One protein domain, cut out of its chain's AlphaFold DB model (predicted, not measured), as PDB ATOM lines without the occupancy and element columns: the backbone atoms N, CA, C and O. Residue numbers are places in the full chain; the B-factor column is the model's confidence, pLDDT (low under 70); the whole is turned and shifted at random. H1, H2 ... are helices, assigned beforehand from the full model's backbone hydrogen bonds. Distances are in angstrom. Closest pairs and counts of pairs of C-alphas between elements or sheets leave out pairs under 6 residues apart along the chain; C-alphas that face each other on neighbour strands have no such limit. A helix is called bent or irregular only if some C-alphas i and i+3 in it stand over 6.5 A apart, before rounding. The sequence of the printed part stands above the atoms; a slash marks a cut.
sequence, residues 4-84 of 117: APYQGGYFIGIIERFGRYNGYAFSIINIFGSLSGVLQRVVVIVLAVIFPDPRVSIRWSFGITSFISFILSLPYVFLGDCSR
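What this domain is: This is residues 4 to 84 of the 117 residues of an uncharacterized protein of Thelohanellus kitauei (UniProt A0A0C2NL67). What shape is this? H1b and H2 form a long helical hairpin, a narrow V open away from its link, and the short arm H1a folds back beside the open end. What is printed? 81 residues with two named helices, H1, then H2, which hold 73 of them; the class is all helix, and the whole is loose, with a radius of gyration of the C-alphas of 16.3 A, spanning 49 by 24 by 21 A.

How they stand to each other: Where does H1 bend? Residues 4 to 50 were assigned by hydrogen bonds as one helix, H1, but it is bent: C-alphas 17 and 20 are 9.4 A apart. Arm H1a, residues 4 to 17, touches arm H1b, residues 20 to 50, at a steep tilt of 46 degrees, opposite ways; closest C-alphas Ile 15 and Asn 22, 5.4 A. And H2? H2, residues 54 to 79, makes a hairpin with H1b, closest C-alphas Leu 47 and Ser 57, 5.2 A, at a shallow tilt of 32 degrees, only just short of steep.

Where its parts are: Where does H1a begin? C-alpha 4 is at (-51.804, -3.174, 8.765). Where does H2 end? C-alpha 79 is at (-45.204, 17.578, 19.393), 38.2 A from C-alpha 54.

The domain as a whole: Is there a cut? The printed part has no cut. Where is confidence low? Residues 4 to 9, 80 to 82 and 84 are under 70.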
ATOM      1  N   ALA A   4     -50.482  -3.006   8.161       37.19
ATOM      2  CA  ALA A   4     -51.804  -3.174   8.765       37.19
ATOM      3  C   ALA A   4     -51.852  -2.876  10.283       37.19
ATOM      4  O   ALA A   4     -52.733  -2.121  10.692       37.19
ATOM      5  N   PRO A   5     -50.911  -3.357  11.127       40.88
ATOM      6  CA  PRO A   5     -50.940  -3.015  12.553       40.88
ATOM      7  C   PRO A   5     -50.564  -1.548  12.818       40.88
ATOM      8  O   PRO A   5     -51.106  -0.933  13.733       40.88
ATOM      9  N   TYR A   6     -49.700  -0.958  11.983       50.97
ATOM     10  CA  TYR A   6     -49.303   0.449  12.102       50.97
ATOM     11  C   TYR A   6     -50.467   1.394  11.773       50.97
ATOM     12  O   TYR A   6     -50.672   2.401  12.446       50.97
ATOM     13  N   GLN A   7     -51.280   1.035  10.776       57.97
ATOM     14  CA  GLN A   7     -52.501   1.768  10.445       57.97
ATOM     15  C   GLN A   7     -53.573   1.614  11.530       57.97
ATOM     16  O   GLN A   7     -54.205   2.602  11.889       57.97
ATOM     17  N   GLY A   8     -53.735   0.418  12.105       60.00
ATOM     18  CA  GLY A   8     -54.690   0.180  13.192       60.00
ATOM     19  C   GLY A   8     -54.432   1.060  14.419       60.00
ATOM     20  O   GLY A   8     -55.339   1.753  14.872       60.00
ATOM     21  N   GLY A   9     -53.188   1.100  14.909       65.62
ATOM     22  CA  GLY A   9     -52.814   1.956  16.042       65.62
ATOM     23  C   GLY A   9     -52.988   3.449  15.751       65.62
ATOM     24  O   GLY A   9     -53.488   4.194  16.589       65.62
ATOM     25  N   TYR A  10     -52.662   3.875  14.528       70.94
ATOM     26  CA  TYR A  10     -52.874   5.251  14.079       70.94
ATOM     27  C   TYR A  10     -54.361   5.642  14.081       70.94
ATOM     28  O   TYR A  10     -54.729   6.710  14.572       70.94
ATOM     29  N   PHE A  11     -55.235   4.762  13.591       70.38
ATOM     30  CA  PHE A  11     -56.673   5.009  13.560       70.38
ATOM     31  C   PHE A  11     -57.313   5.007  14.949       70.38
ATOM     32  O   PHE A  11     -58.158   5.862  15.215       70.38
ATOM     33  N   ILE A  12     -56.882   4.117  15.848       74.94
ATOM     34  CA  ILE A  12     -57.316   4.141  17.251       74.94
ATOM     35  C   ILE A  12     -56.904   5.456  17.918       74.94
ATOM     36  O   ILE A  12     -57.756   6.121  18.499       74.94
ATOM     37  N   GLY A  13     -55.658   5.906  17.733       74.94
ATOM     38  CA  GLY A  13     -55.197   7.185  18.280       74.94
ATOM     39  C   GLY A  13     -56.012   8.390  17.788       74.94
ATOM     40  O   GLY A  13     -56.303   9.303  18.558       74.94
ATOM     41  N   ILE A  14     -56.452   8.392  16.525       75.56
ATOM     42  CA  ILE A  14     -57.330   9.448  15.988       75.56
ATOM     43  C   ILE A  14     -58.720   9.391  16.620       75.56
ATOM     44  O   ILE A  14     -59.278  10.431  16.976       75.56
ATOM     45  N   ILE A  15     -59.292   8.194  16.761       74.94
ATOM     46  CA  ILE A  15     -60.611   8.011  17.375       74.94
ATOM     47  C   ILE A  15     -60.581   8.465  18.835       74.94
ATOM     48  O   ILE A  15     -61.458   9.221  19.252       74.94
ATOM     49  N   GLU A  16     -59.561   8.065  19.589       75.44
ATOM     50  CA  GLU A  16     -59.397   8.438  20.995       75.44
ATOM     51  C   GLU A  16     -59.145   9.937  21.165       75.44
ATOM     52  O   GLU A  16     -59.711  10.557  22.069       75.44
ATOM     53  N   ARG A  17     -58.351  10.546  20.273       75.69
ATOM     54  CA  ARG A  17     -57.987  11.959  20.388       75.69
ATOM     55  C   ARG A  17     -59.060  12.924  19.906       75.69
ATOM     56  O   ARG A  17     -59.161  14.005  20.473       75.69
ATOM     57  N   PHE A  18     -59.836  12.587  18.877       76.38
ATOM     58  CA  PHE A  18     -60.833  13.500  18.298       76.38
ATOM     59  C   PHE A  18     -62.280  13.152  18.663       76.38
ATOM     60  O   PHE A  18     -63.158  13.999  18.479       76.38
ATOM     61  N   GLY A  19     -62.542  11.949  19.192       80.44
ATOM     62  CA  GLY A  19     -63.861  11.498  19.648       80.44
ATOM     63  C   GLY A  19     -64.959  11.803  18.631       80.44
ATOM     64  O   GLY A  19     -64.934  11.284  17.517       80.44
ATOM     65  N   ARG A  20     -65.892  12.703  18.978       78.06
ATOM     66  CA  ARG A  20     -67.015  13.111  18.106       78.06
ATOM     67  C   ARG A  20     -66.579  13.686  16.748       78.06
ATOM     68  O   ARG A  20     -67.341  13.625  15.790       78.06
ATOM     69  N   TYR A  21     -65.389  14.279  16.668       79.81
ATOM     70  CA  TYR A  21     -64.866  14.913  15.456       79.81
ATOM     71  C   TYR A  21     -63.951  13.988  14.646       79.81
ATOM     72  O   TYR A  21     -63.336  14.437  13.676       79.81
ATOM     73  N   ASN A  22     -63.853  12.706  15.018       80.94
ATOM     74  CA  ASN A  22     -62.986  11.743  14.345       80.94
ATOM     75  C   ASN A  22     -63.247  11.689  12.830       80.94
ATOM     76  O   ASN A  22     -62.290  11.696  12.065       80.94
ATOM     77  N   GLY A  23     -64.506  11.747  12.383       80.81
ATOM     78  CA  GLY A  23     -64.875  11.726  10.967       80.81
ATOM     79  C   GLY A  23     -64.222  12.852  10.165       80.81
ATOM     80  O   GLY A  23     -63.654  12.593   9.107       80.81
ATOM     81  N   TYR A  24     -64.202  14.078  10.700       82.00
ATOM     82  CA  TYR A  24     -63.518  15.203  10.057       82.00
ATOM     83  C   TYR A  24     -62.006  14.976   9.977       82.00
ATOM     84  O   TYR A  24     -61.406  15.209   8.929       82.00
ATOM     85  N   ALA A  25     -61.394  14.476  11.055       81.75
ATOM     86  CA  ALA A  25     -59.969  14.155  11.071       81.75
ATOM     87  C   ALA A  25     -59.623  13.073  10.030       81.75
ATOM     88  O   ALA A  25     -58.690  13.249   9.248       81.75
ATOM     89  N   PHE A  26     -60.419  12.003   9.949       82.00
ATOM     90  CA  PHE A  26     -60.272  10.952   8.941       82.00
ATOM     91  C   PHE A  26     -60.397  11.489   7.514       82.00
ATOM     92  O   PHE A  26     -59.570  11.161   6.665       82.00
ATOM     93  N   SER A  27     -61.396  12.332   7.239       84.81
ATOM     94  CA  SER A  27     -61.570  12.939   5.918       84.81
ATOM     95  C   SER A  27     -60.372  13.801   5.526       84.81
ATOM     96  O   SER A  27     -59.872  13.666   4.412       84.81
ATOM     97  N   ILE A  28     -59.871  14.637   6.439       84.81
ATOM     98  CA  ILE A  28     -58.693  15.478   6.199       84.81
ATOM     99  C   ILE A  28     -57.472  14.610   5.882       84.81
ATOM    100  O   ILE A  28     -56.805  14.827   4.871       84.81
ATOM    101  N   ILE A  29     -57.212  13.583   6.695       84.12
ATOM    102  CA  ILE A  29     -56.096  12.654   6.476       84.12
ATOM    103  C   ILE A  29     -56.219  11.966   5.118       84.12
ATOM    104  O   ILE A  29     -55.230  11.852   4.398       84.12
ATOM    105  N   ASN A  30     -57.422  11.542   4.731       83.38
ATOM    106  CA  ASN A  30     -57.631  10.861   3.459       83.38
ATOM    107  C   ASN A  30     -57.442  11.799   2.252       83.38
ATOM    108  O   ASN A  30     -56.892  11.387   1.228       83.38
ATOM    109  N   ILE A  31     -57.830  13.074   2.379       86.50
ATOM    110  CA  ILE A  31     -57.572  14.110   1.366       86.50
ATOM    111  C   ILE A  31     -56.063  14.313   1.196       86.50
ATOM    112  O   ILE A  31     -55.560  14.237   0.075       86.50
ATOM    113  N   PHE A  32     -55.326  14.516   2.292       84.31
ATOM    114  CA  PHE A  32     -53.872  14.697   2.237       84.31
ATOM    115  C   PHE A  32     -53.143  13.438   1.755       84.31
ATOM    116  O   PHE A  32     -52.210  13.534   0.959       84.31
ATOM    117  N   GLY A  33     -53.602  12.254   2.163       83.00
ATOM    118  CA  GLY A  33     -53.098  10.975   1.668       83.00
ATOM    119  C   GLY A  33     -53.279  10.840   0.155       83.00
ATOM    120  O   GLY A  33     -52.321  10.548  -0.561       83.00
ATOM    121  N   SER A  34     -54.469  11.153  -0.358       85.12
ATOM    122  CA  SER A  34     -54.754  11.146  -1.801       85.12
ATOM    123  C   SER A  34     -53.907  12.173  -2.561       85.12
ATOM    124  O   SER A  34     -53.337  11.857  -3.608       85.12
ATOM    125  N   LEU A  35     -53.757  13.383  -2.011       86.75
ATOM    126  CA  LEU A  35     -52.923  14.437  -2.588       86.75
ATOM    127  C   LEU A  35     -51.447  14.016  -2.663       86.75
ATOM    128  O   LEU A  35     -50.788  14.274  -3.670       86.75
ATOM    129  N   SER A  36     -50.942  13.313  -1.645       83.38
ATOM    130  CA  SER A  36     -49.562  12.816  -1.630       83.38
ATOM    131  C   SER A  36     -49.272  11.856  -2.794       83.38
ATOM    132  O   SER A  36     -48.230  11.969  -3.439       83.38
ATOM    133  N   GLY A  37     -50.228  10.988  -3.151       83.00
ATOM    134  CA  GLY A  37     -50.119  10.099  -4.309       83.00
ATOM    135  C   GLY A  37     -50.050  10.851  -5.643       83.00
ATOM    136  O   GLY A  37     -49.299  10.460  -6.540       83.00
ATOM    137  N   VAL A  38     -50.789  11.959  -5.773       87.50
ATOM    138  CA  VAL A  38     -50.724  12.829  -6.959       87.50
ATOM    139  C   VAL A  38     -49.377  13.551  -7.026       87.50
ATOM    140  O   VAL A  38     -48.734  13.527  -8.077       87.50
ATOM    141  N   LEU A  39     -48.903  14.125  -5.914       86.31
ATOM    142  CA  LEU A  39     -47.587  14.772  -5.859       86.31
ATOM    143  C   LEU A  39     -46.457  13.802  -6.204       86.31
ATOM    144  O   LEU A  39     -45.540  14.170  -6.935       86.31
ATOM    145  N   GLN A  40     -46.529  12.554  -5.738       86.00
ATOM    146  CA  GLN A  40     -45.499  11.563  -6.037       86.00
ATOM    147  C   GLN A  40     -45.373  11.300  -7.544       86.00
ATOM    148  O   GLN A  40     -44.259  11.154  -8.043       86.00
ATOM    149  N   ARG A  41     -46.482  11.318  -8.298       86.62
ATOM    150  CA  ARG A  41     -46.428  11.227  -9.768       86.62
ATOM    151  C   ARG A  41     -45.723  12.426 -10.391       86.62
ATOM    152  O   ARG A  41     -44.910  12.235 -11.290       86.62
ATOM    153  N   VAL A  42     -45.992  13.638  -9.904       88.19
ATOM    154  CA  VAL A  42     -45.316  14.854 -10.385       88.19
ATOM    155  C   VAL A  42     -43.810  14.766 -10.140       88.19
ATOM    156  O   VAL A  42     -43.033  15.020 -11.054       88.19
ATOM    157  N   VAL A  43     -43.394  14.325  -8.948       86.94
ATOM    158  CA  VAL A  43     -41.975  14.121  -8.608       86.94
ATOM    159  C   VAL A  43     -41.316  13.138  -9.579       86.94
ATOM    160  O   VAL A  43     -40.262  13.446 -10.128       86.94
ATOM    161  N   VAL A  44     -41.943  11.988  -9.850       87.19
ATOM    162  CA  VAL A  44     -41.407  10.997 -10.801       87.19
ATOM    163  C   VAL A  44     -41.276  11.578 -12.212       87.19
ATOM    164  O   VAL A  44     -40.255  11.360 -12.858       87.19
ATOM    165  N   ILE A  45     -42.271  12.336 -12.687       89.50
ATOM    166  CA  ILE A  45     -42.237  12.957 -14.022       89.50
ATOM    167  C   ILE A  45     -41.087  13.962 -14.117       89.50
ATOM    168  O   ILE A  45     -40.308  13.910 -15.065       89.50
ATOM    169  N   VAL A  46     -40.937  14.840 -13.124       89.50
ATOM    170  CA  VAL A  46     -39.845  15.824 -13.092       89.50
ATOM    171  C   VAL A  46     -38.485  15.125 -13.076       89.50
ATOM    172  O   VAL A  46     -37.591  15.496 -13.833       89.50
ATOM    173  N   LEU A  47     -38.331  14.072 -12.271       87.81
ATOM    174  CA  LEU A  47     -37.088  13.304 -12.234       87.81
ATOM    175  C   LEU A  47     -36.821  12.543 -13.534       87.81
ATOM    176  O   LEU A  47     -35.660  12.394 -13.894       87.81
ATOM    177  N   ALA A  48     -37.853  12.084 -14.242       86.88
ATOM    178  CA  ALA A  48     -37.702  11.427 -15.539       86.88
ATOM    179  C   ALA A  48     -37.236  12.394 -16.643       86.88
ATOM    180  O   ALA A  48     -36.557  11.973 -17.574       86.88
ATOM    181  N   VAL A  49     -37.561  13.689 -16.531       89.69
ATOM    182  CA  VAL A  49     -37.045  14.729 -17.441       89.69
ATOM    183  C   VAL A  49     -35.561  15.010 -17.182       89.69
ATOM    184  O   VAL A  49     -34.807  15.239 -18.122       89.69
ATOM    185  N   ILE A  50     -35.129  14.975 -15.917       88.94
ATOM    186  CA  ILE A  50     -33.731  15.230 -15.527       88.94
ATOM    187  C   ILE A  50     -32.852  13.992 -15.767       88.94
ATOM    188  O   ILE A  50     -31.723  14.105 -16.242       88.94
ATOM    189  N   PHE A  51     -33.371  12.807 -15.444       87.31
ATOM    190  CA  PHE A  51     -32.695  11.524 -15.586       87.31
ATOM    191  C   PHE A  51     -33.495  10.625 -16.537       87.31
ATOM    192  O   PHE A  51     -34.471  10.004 -16.107       87.31
ATOM    193  N   PRO A  52     -33.077  10.501 -17.809       82.62
ATOM    194  CA  PRO A  52     -33.791   9.690 -18.795       82.62
ATOM    195  C   PRO A  52     -33.715   8.184 -18.507       82.62
ATOM    196  O   PRO A  52     -34.486   7.418 -19.082       82.62
ATOM    197  N   ASP A  53     -32.818   7.741 -17.615       90.25
ATOM    198  CA  ASP A  53     -32.825   6.364 -17.123       90.25
ATOM    199  C   ASP A  53     -33.955   6.170 -16.086       90.25
ATOM    200  O   ASP A  53     -33.885   6.710 -14.969       90.25
ATOM    201  N   PRO A  54     -34.982   5.356 -16.400       83.94
ATOM    202  CA  PRO A  54     -36.117   5.133 -15.510       83.94
ATOM    203  C   PRO A  54     -35.714   4.492 -14.178       83.94
ATOM    204  O   PRO A  54     -36.349   4.757 -13.156       83.94
ATOM    205  N   ARG A  55     -34.649   3.679 -14.136       87.56
ATOM    206  CA  ARG A  55     -34.191   3.045 -12.888       87.56
ATOM    207  C   ARG A  55     -33.637   4.080 -11.913       87.56
ATOM    208  O   ARG A  55     -33.886   3.991 -10.709       87.56
ATOM    209  N   VAL A  56     -32.912   5.067 -12.435       87.44
ATOM    210  CA  VAL A  56     -32.317   6.155 -11.650       87.44
ATOM    211  C   VAL A  56     -33.404   7.106 -11.155       87.44
ATOM    212  O   VAL A  56     -33.441   7.407  -9.962       87.44
ATOM    213  N   SER A  57     -34.333   7.499 -12.032       86.44
ATOM    214  CA  SER A  57     -35.466   8.366 -11.681       86.44
ATOM    215  C   SER A  57     -36.342   7.757 -10.576       86.44
ATOM    216  O   SER A  57     -36.623   8.410  -9.568       86.44
ATOM    217  N   ILE A  58     -36.690   6.469 -10.688       86.00
ATOM    218  CA  ILE A  58     -37.490   5.772  -9.671       86.00
ATOM    219  C   ILE A  58     -36.739   5.694  -8.335       86.00
ATOM    220  O   ILE A  58     -37.317   5.997  -7.289       86.00
ATOM    221  N   ARG A  59     -35.452   5.322  -8.346       88.38
ATOM    222  CA  ARG A  59     -34.646   5.216  -7.118       88.38
ATOM    223  C   ARG A  59     -34.564   6.550  -6.378       88.38
ATOM    224  O   ARG A  59     -34.761   6.586  -5.164       88.38
ATOM    225  N   TRP A  60     -34.296   7.634  -7.100       87.44
ATOM    226  CA  TRP A  60     -34.247   8.972  -6.517       87.44
ATOM    227  C   TRP A  60     -35.620   9.451  -6.051       87.44
ATOM    228  O   TRP A  60     -35.706  10.034  -4.976       87.44
ATOM    229  N   SER A  61     -36.694   9.144  -6.781       86.06
ATOM    230  CA  SER A  61     -38.055   9.466  -6.345       86.06
ATOM    231  C   SER A  61     -38.389   8.801  -5.011       86.06
ATOM    232  O   SER A  61     -38.847   9.482  -4.097       86.06
ATOM    233  N   PHE A  62     -38.095   7.506  -4.848       87.12
ATOM    234  CA  PHE A  62     -38.294   6.826  -3.564       87.12
ATOM    235  C   PHE A  62     -37.441   7.433  -2.445       87.12
ATOM    236  O   PHE A  62     -37.941   7.616  -1.337       87.12
ATOM    237  N   GLY A  63     -36.184   7.782  -2.735       87.50
ATOM    238  CA  GLY A  63     -35.294   8.429  -1.769       87.50
ATOM    239  C   GLY A  63     -35.816   9.790  -1.301       87.50
ATOM    240  O   GLY A  63     -35.921  10.030  -0.100       87.50
ATOM    241  N   ILE A  64     -36.215  10.652  -2.239       87.38
ATOM    242  CA  ILE A  64     -36.765  11.983  -1.954       87.38
ATOM    243  C   ILE A  64     -38.074  11.860  -1.169       87.38
ATOM    244  O   ILE A  64     -38.223  12.489  -0.124       87.38
ATOM    245  N   THR A  65     -39.004  11.013  -1.618       86.75
ATOM    246  CA  THR A  65     -40.284  10.809  -0.928       86.75
ATOM    247  C   THR A  65     -40.084  10.260   0.483       86.75
ATOM    248  O   THR A  65     -40.748  10.717   1.415       86.75
ATOM    249  N   SER A  66     -39.158   9.318   0.676       84.94
ATOM    250  CA  SER A  66     -38.839   8.778   2.002       84.94
ATOM    251  C   SER A  66     -38.255   9.849   2.923       84.94
ATOM    252  O   SER A  66     -38.682   9.952   4.072       84.94
ATOM    253  N   PHE A  67     -37.342  10.680   2.417       88.88
ATOM    254  CA  PHE A  67     -36.733  11.762   3.187       88.88
ATOM    255  C   PHE A  67     -37.753  12.830   3.596       88.88
ATOM    256  O   PHE A  67     -37.819  13.206   4.766       88.88
ATOM    257  N   ILE A  68     -38.604  13.265   2.662       87.06
ATOM    258  CA  ILE A  68     -39.691  14.212   2.946       87.06
ATOM    259  C   ILE A  68     -40.651  13.623   3.984       87.06
ATOM    260  O   ILE A  68     -40.997  14.301   4.947       87.06
ATOM    261  N   SER A  69     -41.043  12.356   3.828       83.69
ATOM    262  CA  SER A  69     -41.945  11.685   4.775       83.69
ATOM    263  C   SER A  69     -41.343  11.601   6.178       83.69
ATOM    264  O   SER A  69     -42.056  11.786   7.159       83.69
ATOM    265  N   PHE A  70     -40.033  11.357   6.277       85.56
ATOM    266  CA  PHE A  70     -39.320  11.346   7.551       85.56
ATOM    267  C   PHE A  70     -39.274  12.737   8.193       85.56
ATOM    268  O   PHE A  70     -39.580  12.876   9.369       85.56
ATOM    269  N   ILE A  71     -38.961  13.790   7.433       87.69
ATOM    270  CA  ILE A  71     -38.962  15.160   7.973       87.69
ATOM    271  C   ILE A  71     -40.358  15.557   8.453       87.69
ATOM    272  O   ILE A  71     -40.497  16.116   9.537       87.69
ATOM    273  N   LEU A  72     -41.397  15.252   7.672       83.81
ATOM    274  CA  LEU A  72     -42.778  15.576   8.027       83.81
ATOM    275  C   LEU A  72     -43.295  14.768   9.224       83.81
ATOM    276  O   LEU A  72     -44.240  15.208   9.876       83.81
ATOM    277  N   SER A  73     -42.684  13.625   9.548       79.38
ATOM    278  CA  SER A  73     -43.042  12.855  10.741       79.38
ATOM    279  C   SER A  73     -42.369  13.367  12.017       79.38
ATOM    280  O   SER A  73     -42.918  13.160  13.098       79.38
ATOM    281  N   LEU A  74     -41.245  14.091  11.933       83.12
ATOM    282  CA  LEU A  74     -40.553  14.615  13.119       83.12
ATOM    283  C   LEU A  74     -41.442  15.522  13.993       83.12
ATOM    284  O   LEU A  74     -41.485  15.286  15.200       83.12
ATOM    285  N   PRO A  75     -42.205  16.497  13.455       83.56
ATOM    286  CA  PRO A  75     -43.128  17.287  14.266       83.56
ATOM    287  C   PRO A  75     -44.153  16.426  15.003       83.56
ATOM    288  O   PRO A  75     -44.469  16.709  16.151       83.56
ATOM    289  N   TYR A  76     -44.640  15.351  14.378       73.62
ATOM    290  CA  TYR A  76     -45.559  14.427  15.034       73.62
ATOM    291  C   TYR A  76     -44.884  13.669  16.185       73.62
ATOM    292  O   TYR A  76     -45.500  13.481  17.223       73.62
ATOM    293  N   VAL A  77     -43.614  13.287  16.054       76.62
ATOM    294  CA  VAL A  77     -42.878  12.607  17.134       76.62
ATOM    295  C   VAL A  77     -42.576  13.550  18.302       76.62
ATOM    296  O   VAL A  77     -42.682  13.144  19.455       76.62
ATOM    297  N   PHE A  78     -42.211  14.804  18.026       78.00
ATOM    298  CA  PHE A  78     -41.809  15.752  19.073       78.00
ATOM    299  C   PHE A  78     -42.972  16.528  19.704       78.00
ATOM    300  O   PHE A  78     -42.871  16.931  20.860       78.00
ATOM    301  N   LEU A  79     -44.056  16.765  18.962       78.88
ATOM    302  CA  LEU A  79     -45.204  17.578  19.393       78.88
ATOM    303  C   LEU A  79     -46.505  16.765  19.482       78.88
ATOM    304  O   LEU A  79     -47.552  17.298  19.858       78.88
ATOM    305  N   GLY A  80     -46.475  15.490  19.093       67.19
ATOM    306  CA  GLY A  80     -47.636  14.613  19.117       67.19
ATOM    307  C   GLY A  80     -47.987  14.210  20.537       67.19
ATOM    308  O   GLY A  80     -47.444  13.258  21.079       67.19
ATOM    309  N   ASP A  81     -48.932  14.926  21.133       69.31
ATOM    310  CA  ASP A  81     -49.564  14.494  22.375       69.31
ATOM    311  C   ASP A  81     -50.598  13.384  22.081       69.31
ATOM    312  O   ASP A  81     -51.411  13.502  21.165       69.31
ATOM    313  N   CYS A  82     -50.592  12.285  22.827       65.56
ATOM    314  CA  CYS A  82     -51.624  11.247  22.703       65.56
ATOM    315  C   CYS A  82     -52.825  11.508  23.622       65.56
ATOM    316  O   CYS A  82     -53.788  10.746  23.614       65.56
ATOM    317  N   SER A  83     -52.793  12.586  24.407       71.75
ATOM    318  CA  SER A  83     -53.851  12.915  25.354       71.75
ATOM    319  C   SER A  83     -55.137  13.330  24.640       71.75
ATOM    320  O   SER A  83     -55.144  14.135  23.696       71.75
ATOM    321  N   ARG A  84     -56.257  12.784  25.125       68.56
ATOM    322  CA  ARG A  84     -57.604  13.182  24.716       68.56
ATOM    323  C   ARG A  84     -57.823  14.635  25.099       68.56
ATOM    324  O   ARG A  84     -57.643  15.031  26.248       68.56
TER     325      ARG A  84